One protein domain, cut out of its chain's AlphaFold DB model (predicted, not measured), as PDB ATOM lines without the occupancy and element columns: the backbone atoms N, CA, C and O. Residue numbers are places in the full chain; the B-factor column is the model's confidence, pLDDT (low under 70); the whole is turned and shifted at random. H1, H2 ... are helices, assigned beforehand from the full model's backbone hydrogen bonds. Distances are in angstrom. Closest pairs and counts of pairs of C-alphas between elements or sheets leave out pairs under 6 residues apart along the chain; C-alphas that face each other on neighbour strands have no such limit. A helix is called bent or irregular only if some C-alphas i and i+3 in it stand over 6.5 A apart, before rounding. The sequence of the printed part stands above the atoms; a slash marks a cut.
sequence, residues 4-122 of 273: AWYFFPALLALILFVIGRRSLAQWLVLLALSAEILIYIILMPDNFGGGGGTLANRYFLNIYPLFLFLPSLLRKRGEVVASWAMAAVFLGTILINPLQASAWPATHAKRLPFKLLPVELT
ATOM      1  N   ALA A   4     -42.969  50.796  11.368       68.62
ATOM      2  CA  ALA A   4     -41.635  50.674  10.783       68.62
ATOM      3  C   ALA A   4     -40.469  50.817  11.780       68.62
ATOM      4  O   ALA A   4     -39.434  50.182  11.597       68.62
ATOM      5  N   TRP A   5     -40.620  51.620  12.838       77.00
ATOM      6  CA  TRP A   5     -39.515  51.926  13.757       77.00
ATOM      7  C   TRP A   5     -39.276  50.826  14.789       77.00
ATOM      8  O   TRP A   5     -38.133  50.552  15.145       77.00
ATOM      9  N   TYR A   6     -40.340  50.138  15.204       78.12
ATOM     10  CA  TYR A   6     -40.237  48.944  16.044       78.12
ATOM     11  C   TYR A   6     -39.646  47.760  15.281       78.12
ATOM     12  O   TYR A   6     -38.906  46.958  15.843       78.12
ATOM     13  N   PHE A   7     -39.935  47.680  13.982       84.00
ATOM     14  CA  PHE A   7     -39.459  46.625  13.097       84.00
ATOM     15  C   PHE A   7     -38.357  47.127  12.156       84.00
ATOM     16  O   PHE A   7     -38.299  46.722  10.996       84.00
ATOM     17  N   PHE A   8     -37.451  47.988  12.635       88.75
ATOM     18  CA  PHE A   8     -36.403  48.572  11.790       88.75
ATOM     19  C   PHE A   8     -35.595  47.540  10.975       88.75
ATOM     20  O   PHE A   8     -35.364  47.790   9.792       88.75
ATOM     21  N   PRO A   9     -35.215  46.356  11.502       88.50
ATOM     22  CA  PRO A   9     -34.509  45.371  10.682       88.50
ATOM     23  C   PRO A   9     -35.334  44.855   9.491       88.50
ATOM     24  O   PRO A   9     -34.757  44.511   8.463       88.50
ATOM     25  N   ALA A  10     -36.670  44.846   9.587       89.75
ATOM     26  CA  ALA A  10     -37.546  44.529   8.460       89.75
ATOM     27  C   ALA A  10     -37.549  45.651   7.409       89.75
ATOM     28  O   ALA A  10     -37.484  45.372   6.212       89.75
ATOM     29  N   LEU A  11     -37.544  46.918   7.842       90.12
ATOM     30  CA  LEU A  11     -37.379  48.064   6.940       90.12
ATOM     31  C   LEU A  11     -36.023  48.016   6.220       90.12
ATOM     32  O   LEU A  11     -35.959  48.185   5.004       90.12
ATOM     33  N   LEU A  12     -34.943  47.734   6.951       90.25
ATOM     34  CA  LEU A  12     -33.610  47.579   6.373       90.25
ATOM     35  C   LEU A  12     -33.567  46.422   5.367       90.25
ATOM     36  O   LEU A  12     -33.007  46.571   4.285       90.25
ATOM     37  N   ALA A  13     -34.193  45.290   5.690       90.50
ATOM     38  CA  ALA A  13     -34.299  44.152   4.787       90.50
ATOM     39  C   ALA A  13     -35.028  44.492   3.475       90.50
ATOM     40  O   ALA A  13     -34.565  44.090   2.407       90.50
ATOM     41  N   LEU A  14     -36.113  45.275   3.534       91.25
ATOM     42  CA  LEU A  14     -36.795  45.793   2.343       91.25
ATOM     43  C   LEU A  14     -35.875  46.694   1.509       91.25
ATOM     44  O   LEU A  14     -35.786  46.518   0.296       91.25
ATOM     45  N   ILE A  15     -35.152  47.623   2.144       90.69
ATOM     46  CA  ILE A  15     -34.201  48.513   1.453       90.69
ATOM     47  C   ILE A  15     -33.114  47.693   0.745       90.69
ATOM     48  O   ILE A  15     -32.829  47.911  -0.432       90.69
ATOM     49  N   LEU A  16     -32.534  46.710   1.435       90.38
ATOM     50  CA  LEU A  16     -31.504  45.836   0.876       90.38
ATOM     51  C   LEU A  16     -32.038  44.961  -0.265       90.38
ATOM     52  O   LEU A  16     -31.324  44.750  -1.241       90.38
ATOM     53  N   PHE A  17     -33.287  44.496  -0.198       90.94
ATOM     54  CA  PHE A  17     -33.947  43.804  -1.310       90.94
ATOM     55  C   PHE A  17     -34.132  44.718  -2.535       90.94
ATOM     56  O   PHE A  17     -33.919  44.299  -3.677       90.94
ATOM     57  N   VAL A  18     -34.480  45.990  -2.316       90.38
ATOM     58  CA  VAL A  18     -34.616  46.984  -3.390       90.38
ATOM     59  C   VAL A  18     -33.259  47.368  -3.988       90.38
ATOM     60  O   VAL A  18     -33.203  47.700  -5.161       90.38
ATOM     61  N   ILE A  19     -32.146  47.292  -3.266       89.25
ATOM     62  CA  ILE A  19     -30.826  47.645  -3.830       89.25
ATOM     63  C   ILE A  19     -30.093  46.411  -4.387       89.25
ATOM     64  O   ILE A  19     -29.284  46.514  -5.309       89.25
ATOM     65  N   GLY A  20     -30.366  45.235  -3.829       85.94
ATOM     66  CA  GLY A  20     -29.683  43.990  -4.148       85.94
ATOM     67  C   GLY A  20     -30.173  43.297  -5.419       85.94
ATOM     68  O   GLY A  20     -31.179  43.655  -6.035       85.94
ATOM     69  N   ARG A  21     -29.451  42.236  -5.795       82.94
ATOM     70  CA  ARG A  21     -29.919  41.278  -6.805       82.94
ATOM     71  C   ARG A  21     -31.042  40.435  -6.217       82.94
ATOM     72  O   ARG A  21     -30.941  40.000  -5.073       82.94
ATOM     73  N   ARG A  22     -32.077  40.194  -7.023       88.06
ATOM     74  CA  ARG A  22     -33.309  39.535  -6.580       88.06
ATOM     75  C   ARG A  22     -33.466  38.196  -7.282       88.06
ATOM     76  O   ARG A  22     -33.373  38.130  -8.507       88.06
ATOM     77  N   SER A  23     -33.714  37.148  -6.513       90.12
ATOM     78  CA  SER A  23     -34.118  35.842  -7.024       90.12
ATOM     79  C   SER A  23     -35.643  35.727  -7.070       90.12
ATOM     80  O   SER A  23     -36.360  36.479  -6.405       90.12
ATOM     81  N   LEU A  24     -36.151  34.750  -7.826       92.00
ATOM     82  CA  LEU A  24     -37.582  34.428  -7.839       92.00
ATOM     83  C   LEU A  24     -38.098  34.109  -6.425       92.00
ATOM     84  O   LEU A  24     -39.169  34.565  -6.046       92.00
ATOM     85  N   ALA A  25     -37.307  33.392  -5.622       91.44
ATOM     86  CA  ALA A  25     -37.669  33.060  -4.246       91.44
ATOM     87  C   ALA A  25     -37.891  34.314  -3.383       91.44
ATOM     88  O   ALA A  25     -38.867  34.381  -2.644       91.44
ATOM     89  N   GLN A  26     -37.041  35.337  -3.510       92.50
ATOM     90  CA  GLN A  26     -37.206  36.585  -2.755       92.50
ATOM     91  C   GLN A  26     -38.444  37.373  -3.205       92.50
ATOM     92  O   GLN A  26     -39.121  37.970  -2.371       92.50
ATOM     93  N   TRP A  27     -38.785  37.331  -4.497       93.56
ATOM     94  CA  TRP A  27     -40.046  37.889  -4.993       93.56
ATOM     95  C   TRP A  27     -41.267  37.163  -4.429       93.56
ATOM     96  O   TRP A  27     -42.229  37.821  -4.039       93.56
ATOM     97  N   LEU A  28     -41.222  35.832  -4.333       94.94
ATOM     98  CA  LEU A  28     -42.294  35.047  -3.719       94.94
ATOM     99  C   LEU A  28     -42.437  35.353  -2.221       94.94
ATOM    100  O   LEU A  28     -43.556  35.491  -1.737       94.94
ATOM    101  N   VAL A  29     -41.324  35.532  -1.500       93.50
ATOM    102  CA  VAL A  29     -41.345  35.969  -0.093       93.50
ATOM    103  C   VAL A  29     -41.964  37.360   0.038       93.50
ATOM    104  O   VAL A  29     -42.824  37.563   0.891       93.50
ATOM    105  N   LEU A  30     -41.577  38.314  -0.818       94.62
ATOM    106  CA  LEU A  30     -42.172  39.651  -0.815       94.62
ATOM    107  C   LEU A  30     -43.672  39.601  -1.120       94.62
ATOM    108  O   LEU A  30     -44.442  40.314  -0.478       94.62
ATOM    109  N   LEU A  31     -44.089  38.765  -2.073       94.94
ATOM    110  CA  LEU A  31     -45.494  38.574  -2.414       94.94
ATOM    111  C   LEU A  31     -46.277  38.023  -1.219       94.94
ATOM    112  O   LEU A  31     -47.314  38.583  -0.882       94.94
ATOM    113  N   ALA A  32     -45.762  36.988  -0.546       93.62
ATOM    114  CA  ALA A  32     -46.387  36.412   0.644       93.62
ATOM    115  C   ALA A  32     -46.511  37.439   1.782       93.62
ATOM    116  O   ALA A  32     -47.593  37.621   2.336       93.62
ATOM    117  N   LEU A  33     -45.431  38.175   2.068       93.75
ATOM    118  CA  LEU A  33     -45.422  39.261   3.053       93.75
ATOM    119  C   LEU A  33     -46.455  40.343   2.725       93.75
ATOM    120  O   LEU A  33     -47.216  40.764   3.592       93.75
ATOM    121  N   SER A  34     -46.478  40.791   1.470       93.25
ATOM    122  CA  SER A  34     -47.374  41.857   1.021       93.25
ATOM    123  C   SER A  34     -48.831  41.409   1.066       93.25
ATOM    124  O   SER A  34     -49.682  42.172   1.514       93.25
ATOM    125  N   ALA A  35     -49.113  40.171   0.648       94.00
ATOM    126  CA  ALA A  35     -50.447  39.588   0.703       94.00
ATOM    127  C   ALA A  35     -50.956  39.513   2.146       94.00
ATOM    128  O   ALA A  35     -52.062  39.969   2.421       94.00
ATOM    129  N   GLU A  36     -50.145  39.026   3.085       91.12
ATOM    130  CA  GLU A  36     -50.561  38.921   4.483       91.12
ATOM    131  C   GLU A  36     -50.767  40.292   5.147       91.12
ATOM    132  O   GLU A  36     -51.783  40.523   5.803       91.12
ATOM    133  N   ILE A  37     -49.858  41.246   4.917       90.31
ATOM    134  CA  ILE A  37     -50.028  42.630   5.385       90.31
ATOM    135  C   ILE A  37     -51.326  43.230   4.839       90.31
ATOM    136  O   ILE A  37     -52.078  43.864   5.583       90.31
ATOM    137  N   LEU A  38     -51.602  43.017   3.552       91.62
ATOM    138  CA  LEU A  38     -52.795  43.535   2.900       91.62
ATOM    139  C   LEU A  38     -54.070  42.902   3.467       91.62
ATOM    140  O   LEU A  38     -55.035  43.623   3.707       91.62
ATOM    141  N   ILE A  39     -54.062  41.596   3.753       91.19
ATOM    142  CA  ILE A  39     -55.176  40.908   4.421       91.19
ATOM    143  C   ILE A  39     -55.488  41.586   5.761       91.19
ATOM    144  O   ILE A  39     -56.643  41.924   6.011       91.19
ATOM    145  N   TYR A  40     -54.480  41.863   6.597       88.06
ATOM    146  CA  TYR A  40     -54.706  42.544   7.878       88.06
ATOM    147  C   TYR A  40     -55.238  43.971   7.711       88.06
ATOM    148  O   TYR A  40     -56.146  44.368   8.441       88.06
ATOM    149  N   ILE A  41     -54.709  44.739   6.754       87.12
ATOM    150  CA  ILE A  41     -55.155  46.118   6.504       87.12
ATOM    151  C   ILE A  41     -56.595  46.149   5.970       87.12
ATOM    152  O   ILE A  41     -57.371  47.006   6.385       87.12
ATOM    153  N   ILE A  42     -56.971  45.223   5.083       89.38
ATOM    154  CA  ILE A  42     -58.318  45.169   4.497       89.38
ATOM    155  C   ILE A  42     -59.344  44.656   5.510       89.38
ATOM    156  O   ILE A  42     -60.424  45.232   5.624       89.38
ATOM    157  N   LEU A  43     -59.029  43.585   6.246       89.12
ATOM    158  CA  LEU A  43     -59.972  42.981   7.191       89.12
ATOM    159  C   LEU A  43     -60.109  43.792   8.487       89.12
ATOM    160  O   LEU A  43     -61.182  43.803   9.087       89.12
ATOM    161  N   MET A  44     -59.045  44.469   8.928       87.12
ATOM    162  CA  MET A  44     -59.009  45.229  10.186       87.12
ATOM    163  C   MET A  44     -58.379  46.623   9.998       87.12
ATOM    164  O   MET A  44     -57.372  46.943  10.638       87.12
ATOM    165  N   PRO A  45     -58.965  47.502   9.163       85.31
ATOM    166  CA  PRO A  45     -58.371  48.799   8.815       85.31
ATOM    167  C   PRO A  45     -58.189  49.738  10.018       85.31
ATOM    168  O   PRO A  45     -57.290  50.576  10.018       85.31
ATOM    169  N   ASP A  46     -59.014  49.582  11.053       84.88
ATOM    170  CA  ASP A  46     -58.998  50.363  12.293       84.88
ATOM    171  C   ASP A  46     -58.389  49.628  13.498       84.88
ATOM    172  O   ASP A  46     -58.397  50.177  14.598       84.88
ATOM    173  N   ASN A  47     -57.878  48.400  13.307       85.19
ATOM    174  CA  ASN A  47     -57.228  47.608  14.365       85.19
ATOM    175  C   ASN A  47     -56.110  46.671  13.858       85.19
ATOM    176  O   ASN A  47     -55.788  45.657  14.475       85.19
ATOM    177  N   PHE A  48     -55.460  46.982  12.737       81.50
ATOM    178  CA  PHE A  48     -54.318  46.176  12.293       81.50
ATOM    179  C   PHE A  48     -53.109  46.228  13.253       81.50
ATOM    180  O   PHE A  48     -52.212  45.417  13.089       81.50
ATOM    181  N   GLY A  49     -53.046  47.140  14.238       77.44
ATOM    182  CA  GLY A  49     -52.011  47.173  15.290       77.44
ATOM    183  C   GLY A  49     -52.256  46.175  16.435       77.44
ATOM    184  O   GLY A  49     -51.325  45.763  17.130       77.44
ATOM    185  N   GLY A  50     -53.499  45.715  16.592       77.75
ATOM    186  CA  GLY A  50     -53.866  44.660  17.530       77.75
ATOM    187  C   GLY A  50     -53.987  45.085  18.990       77.75
ATOM    188  O   GLY A  50     -53.756  44.254  19.868       77.75
ATOM    189  N   GLY A  51     -54.382  46.331  19.248       81.88
ATOM    190  CA  GLY A  51     -54.788  46.784  20.578       81.88
ATOM    191  C   GLY A  51     -53.916  47.885  21.184       81.88
ATOM    192  O   GLY A  51     -52.697  47.836  21.087       81.88
ATOM    193  N   GLY A  52     -54.514  48.812  21.938       75.31
ATOM    194  CA  GLY A  52     -53.766  49.863  22.660       75.31
ATOM    195  C   GLY A  52     -52.769  49.369  23.723       75.31
ATOM    196  O   GLY A  52     -51.894  50.113  24.147       75.31
ATOM    197  N   GLY A  53     -52.859  48.114  24.169       74.75
ATOM    198  CA  GLY A  53     -51.891  47.529  25.107       74.75
ATOM    199  C   GLY A  53     -50.660  46.901  24.446       74.75
ATOM    200  O   GLY A  53     -49.746  46.484  25.155       74.75
ATOM    201  N   THR A  54     -50.629  46.776  23.117       73.94
ATOM    202  CA  THR A  54     -49.542  46.074  22.432       73.94
ATOM    203  C   THR A  54     -48.370  46.998  22.141       73.94
ATOM    204  O   THR A  54     -48.512  48.184  21.837       73.94
ATOM    205  N   LEU A  55     -47.167  46.432  22.218       71.25
ATOM    206  CA  LEU A  55     -45.988  47.073  21.661       71.25
ATOM    207  C   LEU A  55     -46.021  46.873  20.144       71.25
ATOM    208  O   LEU A  55     -45.946  45.745  19.658       71.25
ATOM    209  N   ALA A  56     -46.118  47.975  19.404       73.81
ATOM    210  CA  ALA A  56     -46.146  47.989  17.944       73.81
ATOM    211  C   ALA A  56     -47.364  47.278  17.322       73.81
ATOM    212  O   ALA A  56     -48.471  47.800  17.372       73.81
ATOM    213  N   ASN A  57     -47.142  46.144  16.652       81.50
ATOM    214  CA  ASN A  57     -48.157  45.399  15.924       81.50
ATOM    215  C   ASN A  57     -47.998  43.903  16.215       81.50
ATOM    216  O   ASN A  57     -47.041  43.275  15.755       81.50
ATOM    217  N   ARG A  58     -48.946  43.329  16.966       83.12
ATOM    218  CA  ARG A  58     -48.887  41.911  17.365       83.12
ATOM    219  C   ARG A  58     -49.022  40.944  16.188       83.12
ATOM    220  O   ARG A  58     -48.471  39.854  16.243       83.12
ATOM    221  N   TYR A  59     -49.740  41.333  15.135       83.75
ATOM    222  CA  TYR A  59     -49.951  40.488  13.958       83.75
ATOM    223  C   TYR A  59     -48.691  40.441  13.094       83.75
ATOM    224  O   TYR A  59     -48.301  39.386  12.601       83.75
ATOM    225  N   PHE A  60     -47.991  41.574  12.985       83.81
ATOM    226  CA  PHE A  60     -46.756  41.663  12.208       83.81
ATOM    227  C   PHE A  60     -45.605  40.880  12.842       83.81
ATOM    228  O   PHE A  60     -44.682  40.487  12.134       83.81
ATOM    229  N   LEU A  61     -45.661  40.606  14.149       83.19
ATOM    230  CA  LEU A  61     -44.642  39.812  14.834       83.19
ATOM    231  C   LEU A  61     -44.507  38.398  14.240       83.19
ATOM    232  O   LEU A  61     -43.392  37.892  14.144       83.19
ATOM    233  N   ASN A  62     -45.610  37.796  13.783       84.69
ATOM    234  CA  ASN A  62     -45.609  36.448  13.203       84.69
ATOM    235  C   ASN A  62     -44.919  36.394  11.834       84.69
ATOM    236  O   ASN A  62     -44.239  35.423  11.516       84.69
ATOM    237  N   ILE A  63     -45.064  37.453  11.036       87.94
ATOM    238  CA  ILE A  63     -44.468  37.543   9.695       87.94
ATOM    239  C   ILE A  63     -43.090  38.213   9.702       87.94
ATOM    240  O   ILE A  63     -42.348  38.114   8.728       87.94
ATOM    241  N   TYR A  64     -42.713  38.875  10.799       88.75
ATOM    242  CA  TYR A  64     -41.450  39.595  10.930       88.75
ATOM    243  C   TYR A  64     -40.208  38.767  10.540       88.75
ATOM    244  O   TYR A  64     -39.371  39.290   9.797       88.75
ATOM    245  N   PRO A  65     -40.065  37.483  10.937       90.19
ATOM    246  CA  PRO A  65     -38.910  36.678  10.541       90.19
ATOM    247  C   PRO A  65     -38.750  36.521   9.023       90.19
ATOM    248  O   PRO A  65     -37.620  36.424   8.546       90.19
ATOM    249  N   LEU A  66     -39.842  36.555   8.247       90.56
ATOM    250  CA  LEU A  66     -39.791  36.413   6.787       90.56
ATOM    251  C   LEU A  66     -39.029  37.562   6.117       90.56
ATOM    252  O   LEU A  66     -38.358  37.352   5.106       90.56
ATOM    253  N   PHE A  67     -39.034  38.759   6.713       90.44
ATOM    254  CA  PHE A  67     -38.250  39.884   6.205       90.44
ATOM    255  C   PHE A  67     -36.749  39.591   6.209       90.44
ATOM    256  O   PHE A  67     -36.031  40.071   5.339       90.44
ATOM    257  N   LEU A  68     -36.249  38.763   7.129       88.25
ATOM    258  CA  LEU A  68     -34.823  38.441   7.209       88.25
ATOM    259  C   LEU A  68     -34.312  37.652   5.993       88.25
ATOM    260  O   LEU A  68     -33.098  37.653   5.769       88.25
ATOM    261  N   PHE A  69     -35.217  37.041   5.217       90.00
ATOM    262  CA  PHE A  69     -34.937  36.283   3.994       90.00
ATOM    263  C   PHE A  69     -35.075  37.112   2.705       90.00
ATOM    264  O   PHE A  69     -34.754  36.617   1.625       90.00
ATOM    265  N   LEU A  70     -35.531  38.367   2.795       89.31
ATOM    266  CA  LEU A  70     -35.599  39.279   1.651       89.31
ATOM    267  C   LEU A  70     -34.215  39.662   1.096       89.31
ATOM    268  O   LEU A  70     -34.031  39.562  -0.118       89.31
ATOM    269  N   PRO A  71     -33.226  40.101   1.904       86.44
ATOM    270  CA  PRO A  71     -31.907  40.445   1.384       86.44
ATOM    271  C   PRO A  71     -31.084  39.197   1.044       86.44
ATOM    272  O   PRO A  71     -31.337  38.099   1.539       86.44
ATOM    273  N   SER A  72     -30.046  39.358   0.218       76.62
ATOM    274  CA  SER A  72     -29.047  38.301   0.021       76.62
ATOM    275  C   SER A  72     -28.337  37.969   1.342       76.62
ATOM    276  O   SER A  72     -28.041  38.875   2.115       76.62
ATOM    277  N   LEU A  73     -28.001  36.694   1.566       66.94
ATOM    278  CA  LEU A  73     -27.423  36.164   2.820       66.94
ATOM    279  C   LEU A  73     -26.142  36.869   3.315       66.94
ATOM    280  O   LEU A  73     -25.810  36.777   4.497       66.94
ATOM    281  N   LEU A  74     -25.420  37.581   2.446       70.19
ATOM    282  CA  LEU A  74     -24.213  38.321   2.814       70.19
ATOM    283  C   LEU A  74     -24.573  39.644   3.500       70.19
ATOM    284  O   LEU A  74     -24.737  40.669   2.840       70.19
ATOM    285  N   ARG A  75     -24.663  39.621   4.833       73.25
ATOM    286  CA  ARG A  75     -24.865  40.832   5.638       73.25
ATOM    287  C   ARG A  75     -23.550  41.536   5.928       73.25
ATOM    288  O   ARG A  75     -22.582  40.922   6.381       73.25
ATOM    289  N   LYS A  76     -23.519  42.849   5.723       85.62
ATOM    290  CA  LYS A  76     -22.366  43.681   6.085       85.62
ATOM    291  C   LYS A  76     -22.408  44.003   7.577       85.62
ATOM    292  O   LYS A  76     -23.475  44.209   8.150       85.62
ATOM    293  N   ARG A  77     -21.237  44.151   8.210       88.88
ATOM    294  CA  ARG A  77     -21.141  44.564   9.629       88.88
ATOM    295  C   ARG A  77     -21.925  45.852   9.919       88.88
ATOM    296  O   ARG A  77     -22.574  45.944  10.954       88.88
ATOM    297  N   GLY A  78     -21.921  46.807   8.984       88.94
ATOM    298  CA  GLY A  78     -22.661  48.068   9.116       88.94
ATOM    299  C   GLY A  78     -24.182  47.901   9.234       88.94
ATOM    300  O   GLY A  78     -24.806  48.618  10.005       88.94
ATOM    301  N   GLU A  79     -24.780  46.925   8.546       89.06
ATOM    302  CA  GLU A  79     -26.229  46.648   8.605       89.06
ATOM    303  C   GLU A  79     -26.643  46.108   9.980       89.06
ATOM    304  O   GLU A  79     -27.687  46.470  10.531       89.06
ATOM    305  N   VAL A  80     -25.783  45.265  10.558       88.56
ATOM    306  CA  VAL A  80     -25.959  44.726  11.910       88.56
ATOM    307  C   VAL A  80     -25.841  45.849  12.935       88.56
ATOM    308  O   VAL A  80     -26.736  46.009  13.760       88.56
ATOM    309  N   VAL A  81     -24.789  46.671  12.848       92.81
ATOM    310  CA  VAL A  81     -24.593  47.823  13.744       92.81
ATOM    311  C   VAL A  81     -25.765  48.804  13.651       92.81
ATOM    312  O   VAL A  81     -26.268  49.235  14.684       92.81
ATOM    313  N   ALA A  82     -26.259  49.105  12.447       90.94
ATOM    314  CA  ALA A  82     -27.418  49.978  12.256       90.94
ATOM    315  C   ALA A  82     -28.687  49.405  12.909       90.94
ATOM    316  O   ALA A  82     -29.416  50.128  13.584       90.94
ATOM    317  N   SER A  83     -28.926  48.099  12.765       90.31
ATOM    318  CA  SER A  83     -30.062  47.421  13.403       90.31
ATOM    319  C   SER A  83     -29.990  47.500  14.929       90.31
ATOM    320  O   SER A  83     -30.986  47.822  15.573       90.31
ATOM    321  N   TRP A  84     -28.806  47.266  15.504       91.44
ATOM    322  CA  TRP A  84     -28.568  47.392  16.943       91.44
ATOM    323  C   TRP A  84     -28.733  48.826  17.443       91.44
ATOM    324  O   TRP A  84     -29.385  49.038  18.463       91.44
ATOM    325  N   ALA A  85     -28.200  49.813  16.719       92.88
ATOM    326  CA  ALA A  85     -28.337  51.222  17.075       92.88
ATOM    327  C   ALA A  85     -29.812  51.652  17.095       92.88
ATOM    328  O   ALA A  85     -30.271  52.261  18.060       92.88
ATOM    329  N   MET A  86     -30.584  51.272  16.076       90.88
ATOM    330  CA  MET A  86     -32.014  51.581  16.013       90.88
ATOM    331  C   MET A  86     -32.811  50.860  17.103       90.88
ATOM    332  O   MET A  86     -33.665  51.474  17.742       90.88
ATOM    333  N   ALA A  87     -32.497  49.591  17.380       88.38
ATOM    334  CA  ALA A  87     -33.100  48.861  18.491       88.38
ATOM    335  C   ALA A  87     -32.789  49.528  19.842       88.38
ATOM    336  O   ALA A  87     -33.690  49.688  20.659       88.38
ATOM    337  N   ALA A  88     -31.557  49.989  20.071       90.56
ATOM    338  CA  ALA A  88     -31.195  50.698  21.297       90.56
ATOM    339  C   ALA A  88     -31.983  52.011  21.459       90.56
ATOM    340  O   ALA A  88     -32.482  52.294  22.547       90.56
ATOM    341  N   VAL A  89     -32.156  52.776  20.377       90.06
ATOM    342  CA  VAL A  89     -32.876  54.061  20.391       90.06
ATOM    343  C   VAL A  89     -34.378  53.891  20.652       90.06
ATOM    344  O   VAL A  89     -34.945  54.646  21.439       90.06
ATOM    345  N   PHE A  90     -35.031  52.917  20.011       87.00
ATOM    346  CA  PHE A  90     -36.491  52.764  20.083       87.00
ATOM    347  C   PHE A  90     -36.956  51.733  21.118       87.00
ATOM    348  O   PHE A  90     -37.993  51.920  21.747       87.00
ATOM    349  N   LEU A  91     -36.211  50.650  21.328       87.44
ATOM    350  CA  LEU A  91     -36.584  49.593  22.276       87.44
ATOM    351  C   LEU A  91     -35.855  49.720  23.614       87.44
ATOM    352  O   LEU A  91     -36.332  49.172  24.604       87.44
ATOM    353  N   GLY A  92     -34.748  50.466  23.690       87.75
ATOM    354  CA  GLY A  92     -33.946  50.583  24.911       87.75
ATOM    355  C   GLY A  92     -34.764  51.017  26.129       87.75
ATOM    356  O   GLY A  92     -34.678  50.389  27.180       87.75
ATOM    357  N   THR A  93     -35.645  52.013  25.983       83.31
ATOM    358  CA  THR A  93     -36.495  52.487  27.093       83.31
ATOM    359  C   THR A  93     -37.476  51.434  27.605       83.31
ATOM    360  O   THR A  93     -37.882  51.493  28.760       83.31
ATOM    361  N   ILE A  94     -37.874  50.489  26.751       86.38
ATOM    362  CA  ILE A  94     -38.770  49.384  27.103       86.38
ATOM    363  C   ILE A  94     -37.961  48.266  27.772       86.38
ATOM    364  O   ILE A  94     -38.369  47.737  28.802       86.38
ATOM    365  N   LEU A  95     -36.794  47.939  27.210       88.44
ATOM    366  CA  LEU A  95     -35.939  46.842  27.668       88.44
ATOM    367  C   LEU A  95     -35.241  47.130  29.002       88.44
ATOM    368  O   LEU A  95     -34.979  46.197  29.753       88.44
ATOM    369  N   ILE A  96     -34.964  48.398  29.321       90.00
ATOM    370  CA  ILE A  96     -34.355  48.785  30.604       90.00
ATOM    371  C   ILE A  96     -35.322  48.552  31.776       90.00
ATOM    372  O   ILE A  96     -34.881  48.182  32.861       90.00
ATOM    373  N   ASN A  97     -36.631  48.757  31.582       88.50
ATOM    374  CA  ASN A  97     -37.632  48.538  32.630       88.50
ATOM    375  C   ASN A  97     -38.888  47.831  32.085       88.50
ATOM    376  O   ASN A  97     -39.938  48.463  31.904       88.50
ATOM    377  N   PRO A  98     -38.806  46.512  31.835       88.06
ATOM    378  CA  PRO A  98     -39.877  45.765  31.183       88.06
ATOM    379  C   PRO A  98     -41.142  45.669  32.043       88.06
ATOM    380  O   PRO A  98     -42.248  45.715  31.512       88.06
ATOM    381  N   LEU A  99     -41.005  45.604  33.374       90.25
ATOM    382  CA  LEU A  99     -42.150  45.555  34.288       90.25
ATOM    383  C   LEU A  99     -42.944  46.865  34.255       90.25
ATOM    384  O   LEU A  99     -44.170  46.847  34.154       90.25
ATOM    385  N   GLN A 100     -42.251  48.007  34.269       87.81
ATOM    386  CA  GLN A 100     -42.906  49.305  34.137       87.81
ATOM    387  C   GLN A 100     -43.526  49.487  32.751       87.81
ATOM    388  O   GLN A 100     -44.640  49.995  32.653       87.81
ATOM    389  N   ALA A 101     -42.837  49.059  31.691       86.38
ATOM    390  CA  ALA A 101     -43.368  49.119  30.334       86.38
ATOM    391  C   ALA A 101     -44.612  48.233  30.159       86.38
ATOM    392  O   ALA A 101     -45.514  48.605  29.416       86.38
ATOM    393  N   SER A 102     -44.696  47.108  30.874       85.50
ATOM    394  CA  SER A 102     -45.887  46.255  30.891       85.50
ATOM    395  C   SER A 102     -47.038  46.862  31.696       85.50
ATOM    396  O   SER A 102     -48.183  46.763  31.271       85.50
ATOM    397  N   ALA A 103     -46.758  47.469  32.852       87.88
ATOM    398  CA  ALA A 103     -47.786  48.095  33.687       87.88
ATOM    399  C   ALA A 103     -48.322  49.401  33.072       87.88
ATOM    400  O   ALA A 103     -49.498  49.723  33.214       87.88
ATOM    401  N   TRP A 104     -47.462  50.141  32.367       87.69
ATOM    402  CA  TRP A 104     -47.760  51.448  31.781       87.69
ATOM    403  C   TRP A 104     -47.333  51.502  30.309       87.69
ATOM    404  O   TRP A 104     -46.422  52.267  29.951       87.69
ATOM    405  N   PRO A 105     -48.000  50.727  29.433       85.25
ATOM    406  CA  PRO A 105     -47.607  50.568  28.034       85.25
ATOM    407  C   PRO A 105     -47.618  51.887  27.266       85.25
ATOM    408  O   PRO A 105     -46.818  52.068  26.364       85.25
ATOM    409  N   ALA A 106     -48.415  52.879  27.663       88.06
ATOM    410  CA  ALA A 106     -48.427  54.183  27.005       88.06
ATOM    411  C   ALA A 106     -47.142  55.019  27.190       88.06
ATOM    412  O   ALA A 106     -46.938  55.993  26.468       88.06
ATOM    413  N   THR A 107     -46.293  54.711  28.178       88.12
ATOM    414  CA  THR A 107     -45.227  55.630  28.628       88.12
ATOM    415  C   THR A 107     -44.184  55.909  27.549       88.12
ATOM    416  O   THR A 107     -43.759  57.054  27.385       88.12
ATOM    417  N   HIS A 108     -43.780  54.887  26.791       86.44
ATOM    418  CA  HIS A 108     -42.779  55.036  25.731       86.44
ATOM    419  C   HIS A 108     -43.311  55.903  24.579       86.44
ATOM    420  O   HIS A 108     -42.583  56.731  24.040       86.44
ATOM    421  N   ALA A 109     -44.607  55.785  24.270       87.44
ATOM    422  CA  ALA A 109     -45.276  56.534  23.214       87.44
ATOM    423  C   ALA A 109     -45.342  58.051  23.498       87.44
ATOM    424  O   ALA A 109     -45.395  58.876  22.591       87.44
ATOM    425  N   LYS A 110     -45.291  58.457  24.766       89.25
ATOM    426  CA  LYS A 110     -45.390  59.874  25.160       89.25
ATOM    427  C   LYS A 110     -44.040  60.594  25.183       89.25
ATOM    428  O   LYS A 110     -43.986  61.797  25.435       89.25
ATOM    429  N   ARG A 111     -42.938  59.872  24.964       87.94
ATOM    430  CA  ARG A 111     -41.564  60.370  25.110       87.94
ATOM    431  C   ARG A 111     -40.816  60.331  23.783       87.94
ATOM    432  O   ARG A 111     -41.227  59.680  22.826       87.94
ATOM    433  N   LEU A 112     -39.707  61.060  23.719       88.00
ATOM    434  CA  LEU A 112     -38.778  60.946  22.599       88.00
ATOM    435  C   LEU A 112     -38.156  59.535  22.575       88.00
ATOM    436  O   LEU A 112     -37.921  58.975  23.646       88.00
ATOM    437  N   PRO A 113     -37.883  58.965  21.388       87.00
ATOM    438  CA  PRO A 113     -38.089  59.550  20.056       87.00
ATOM    439  C   PRO A 113     -39.522  59.398  19.515       87.00
ATOM    440  O   PRO A 113     -39.886  60.084  18.562       87.00
ATOM    441  N   PHE A 114     -40.355  58.539  20.111       86.44
ATOM    442  CA  PHE A 114     -41.677  58.196  19.576       86.44
ATOM    443  C   PHE A 114     -42.635  59.382  19.457       86.44
ATOM    444  O   PHE A 114     -43.415  59.429  18.508       86.44
ATOM    445  N   LYS A 115     -42.543  60.366  20.359       87.62
ATOM    446  CA  LYS A 115     -43.347  61.598  20.310       87.62
ATOM    447  C   LYS A 115     -43.140  62.413  19.021       87.62
ATOM    448  O   LYS A 115     -44.027  63.167  18.642       87.62
ATOM    449  N   LEU A 116     -41.998  62.275  18.339       87.06
ATOM    450  CA  LEU A 116     -41.743  62.970  17.065       87.06
ATOM    451  C   LEU A 116     -42.439  62.308  15.874       87.06
ATOM    452  O   LEU A 116     -42.558  62.918  14.814       87.06
ATOM    453  N   LEU A 117     -42.856  61.052  16.022       87.50
ATOM    454  CA  LEU A 117     -43.454  60.303  14.932       87.50
ATOM    455  C   LEU A 117     -44.914  60.716  14.734       87.50
ATOM    456  O   LEU A 117     -45.630  60.944  15.713       87.50
ATOM    457  N   PRO A 118     -45.403  60.740  13.484       87.88
ATOM    458  CA  PRO A 118     -46.808  60.999  13.233       87.88
ATOM    459  C   PRO A 118     -47.690  59.946  13.919       87.88
ATOM    460  O   PRO A 118     -47.405  58.741  13.945       87.88
ATOM    461  N   VAL A 119     -48.792  60.425  14.493       89.50
ATOM    462  CA  VAL A 119     -49.830  59.562  15.059       89.50
ATOM    463  C   VAL A 119     -50.611  58.912  13.924       89.50
ATOM    464  O   VAL A 119     -51.016  59.593  12.982       89.50
ATOM    465  N   GLU A 120     -50.839  57.604  14.049       89.06
ATOM    466  CA  GLU A 120     -51.615  56.836  13.075       89.06
ATOM    467  C   GLU A 120     -53.093  56.975  13.412       89.06
ATOM    468  O   GLU A 120     -53.606  56.301  14.304       89.06
ATOM    469  N   LEU A 121     -53.757  57.911  12.736       91.19
ATOM    470  CA  LEU A 121     -55.145  58.280  13.016       91.19
ATOM    471  C   LEU A 121     -56.136  57.146  12.739       91.19
ATOM    472  O   LEU A 121     -57.173  57.061  13.392       91.19
ATOM    473  N   THR A 122     -55.804  56.239  11.822       89.88
ATOM    474  CA  THR A 122     -56.615  55.047  11.545       89.88
ATOM    475  C   THR A 122     -56.754  54.139  12.768       89.88
ATOM    476  O   THR A 122     -57.770  53.475  12.927       89.88
TER     477      THR A 122
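What this domain is: This is residues 4 to 122 of the 273 residues of an uncharacterized protein of Candidatus Aminicenantes bacterium RBG_13_63_10 (UniProt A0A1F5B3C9). What shape do these coordinates make? Four helices stand roughly side by side in one uneven layer, H4, H1, H3 and H2 in turn, each touching the next over a part of its length; the short H5 follows at one end of H4, and an unnamed tail, residues 104 to 122, runs back from it. What is it made of? The 119 printed residues hold five named helices, H1 to H5 along the chain, and no named strand; the class is all helix. How large is it? It is compact, with a radius of gyration of the C-alphas of 15.7 A, and spans 44 by 38 by 23 A.

How they stand to each other: What touches the longest helix, H2, residues 24 to 43? With its residues 29 to 37 alone it touches H3, residues 60 to 67, closest at the C-alphas of Leu 33 and Ile 63, 6.9 A apart. They form a helical hairpin, at a shallow tilt of 16 degrees, opposite ways. How does the layer go on from H3? Residues 10 to 14 alone of H1, residues 8 to 19, touch H3, closest at the C-alphas of Ala 10 and Phe 67, 5.2 A apart, the same way at a shallow tilt of 35.0 degrees, only just short of steep. H1 also touches H4, residues 77 to 95, with residues 8 to 12 alone against 79 to 87; the closest C-alphas, of Pro 9 and Ser 83, are 5.6 A apart, and the helices run opposite ways at a shallow tilt of 26 degrees. What stays off? H5, residues 98 to 103, is close to H4 but not clearly touching, with the C-alphas of Ile 94 and Ala 101 5.6 A apart, and H2 and H4 are apart. Are the backbones in range? Every O i to N i+4 pair is within hydrogen-bond range in H1, H2 and H5, but 13 of 15 in H4 and 1 of 4 in H3, where 3 of 5 O i to N i+3 pairs are.

Where its parts are: Where do the longer helices run? H2 is 28.3 A long, from C-alpha 24 at (-37.582, 34.428, -7.839) to C-alpha 43 at (-59.972, 42.981, 7.191); H4 is 23.4 A and H1 16.6 A. Which helices are irregular? H3 is, with C-alphas 62 and 65 7.2 A apart, and H4, with C-alphas 90 and 93 7.0 A apart and a kink of 49 degrees near residue 89.

The domain as a whole: How far does it reach? The two C-alphas farthest apart, of Leu 24 and Ala 103, are 44.9 A apart. Is the path whole? The printed part has no cut, and the link from H2 to H3, 16 residues, is long. Where is confidence low? Residues 4 and 73 are under 70, and the mean pLDDT of the printed part is 87.0.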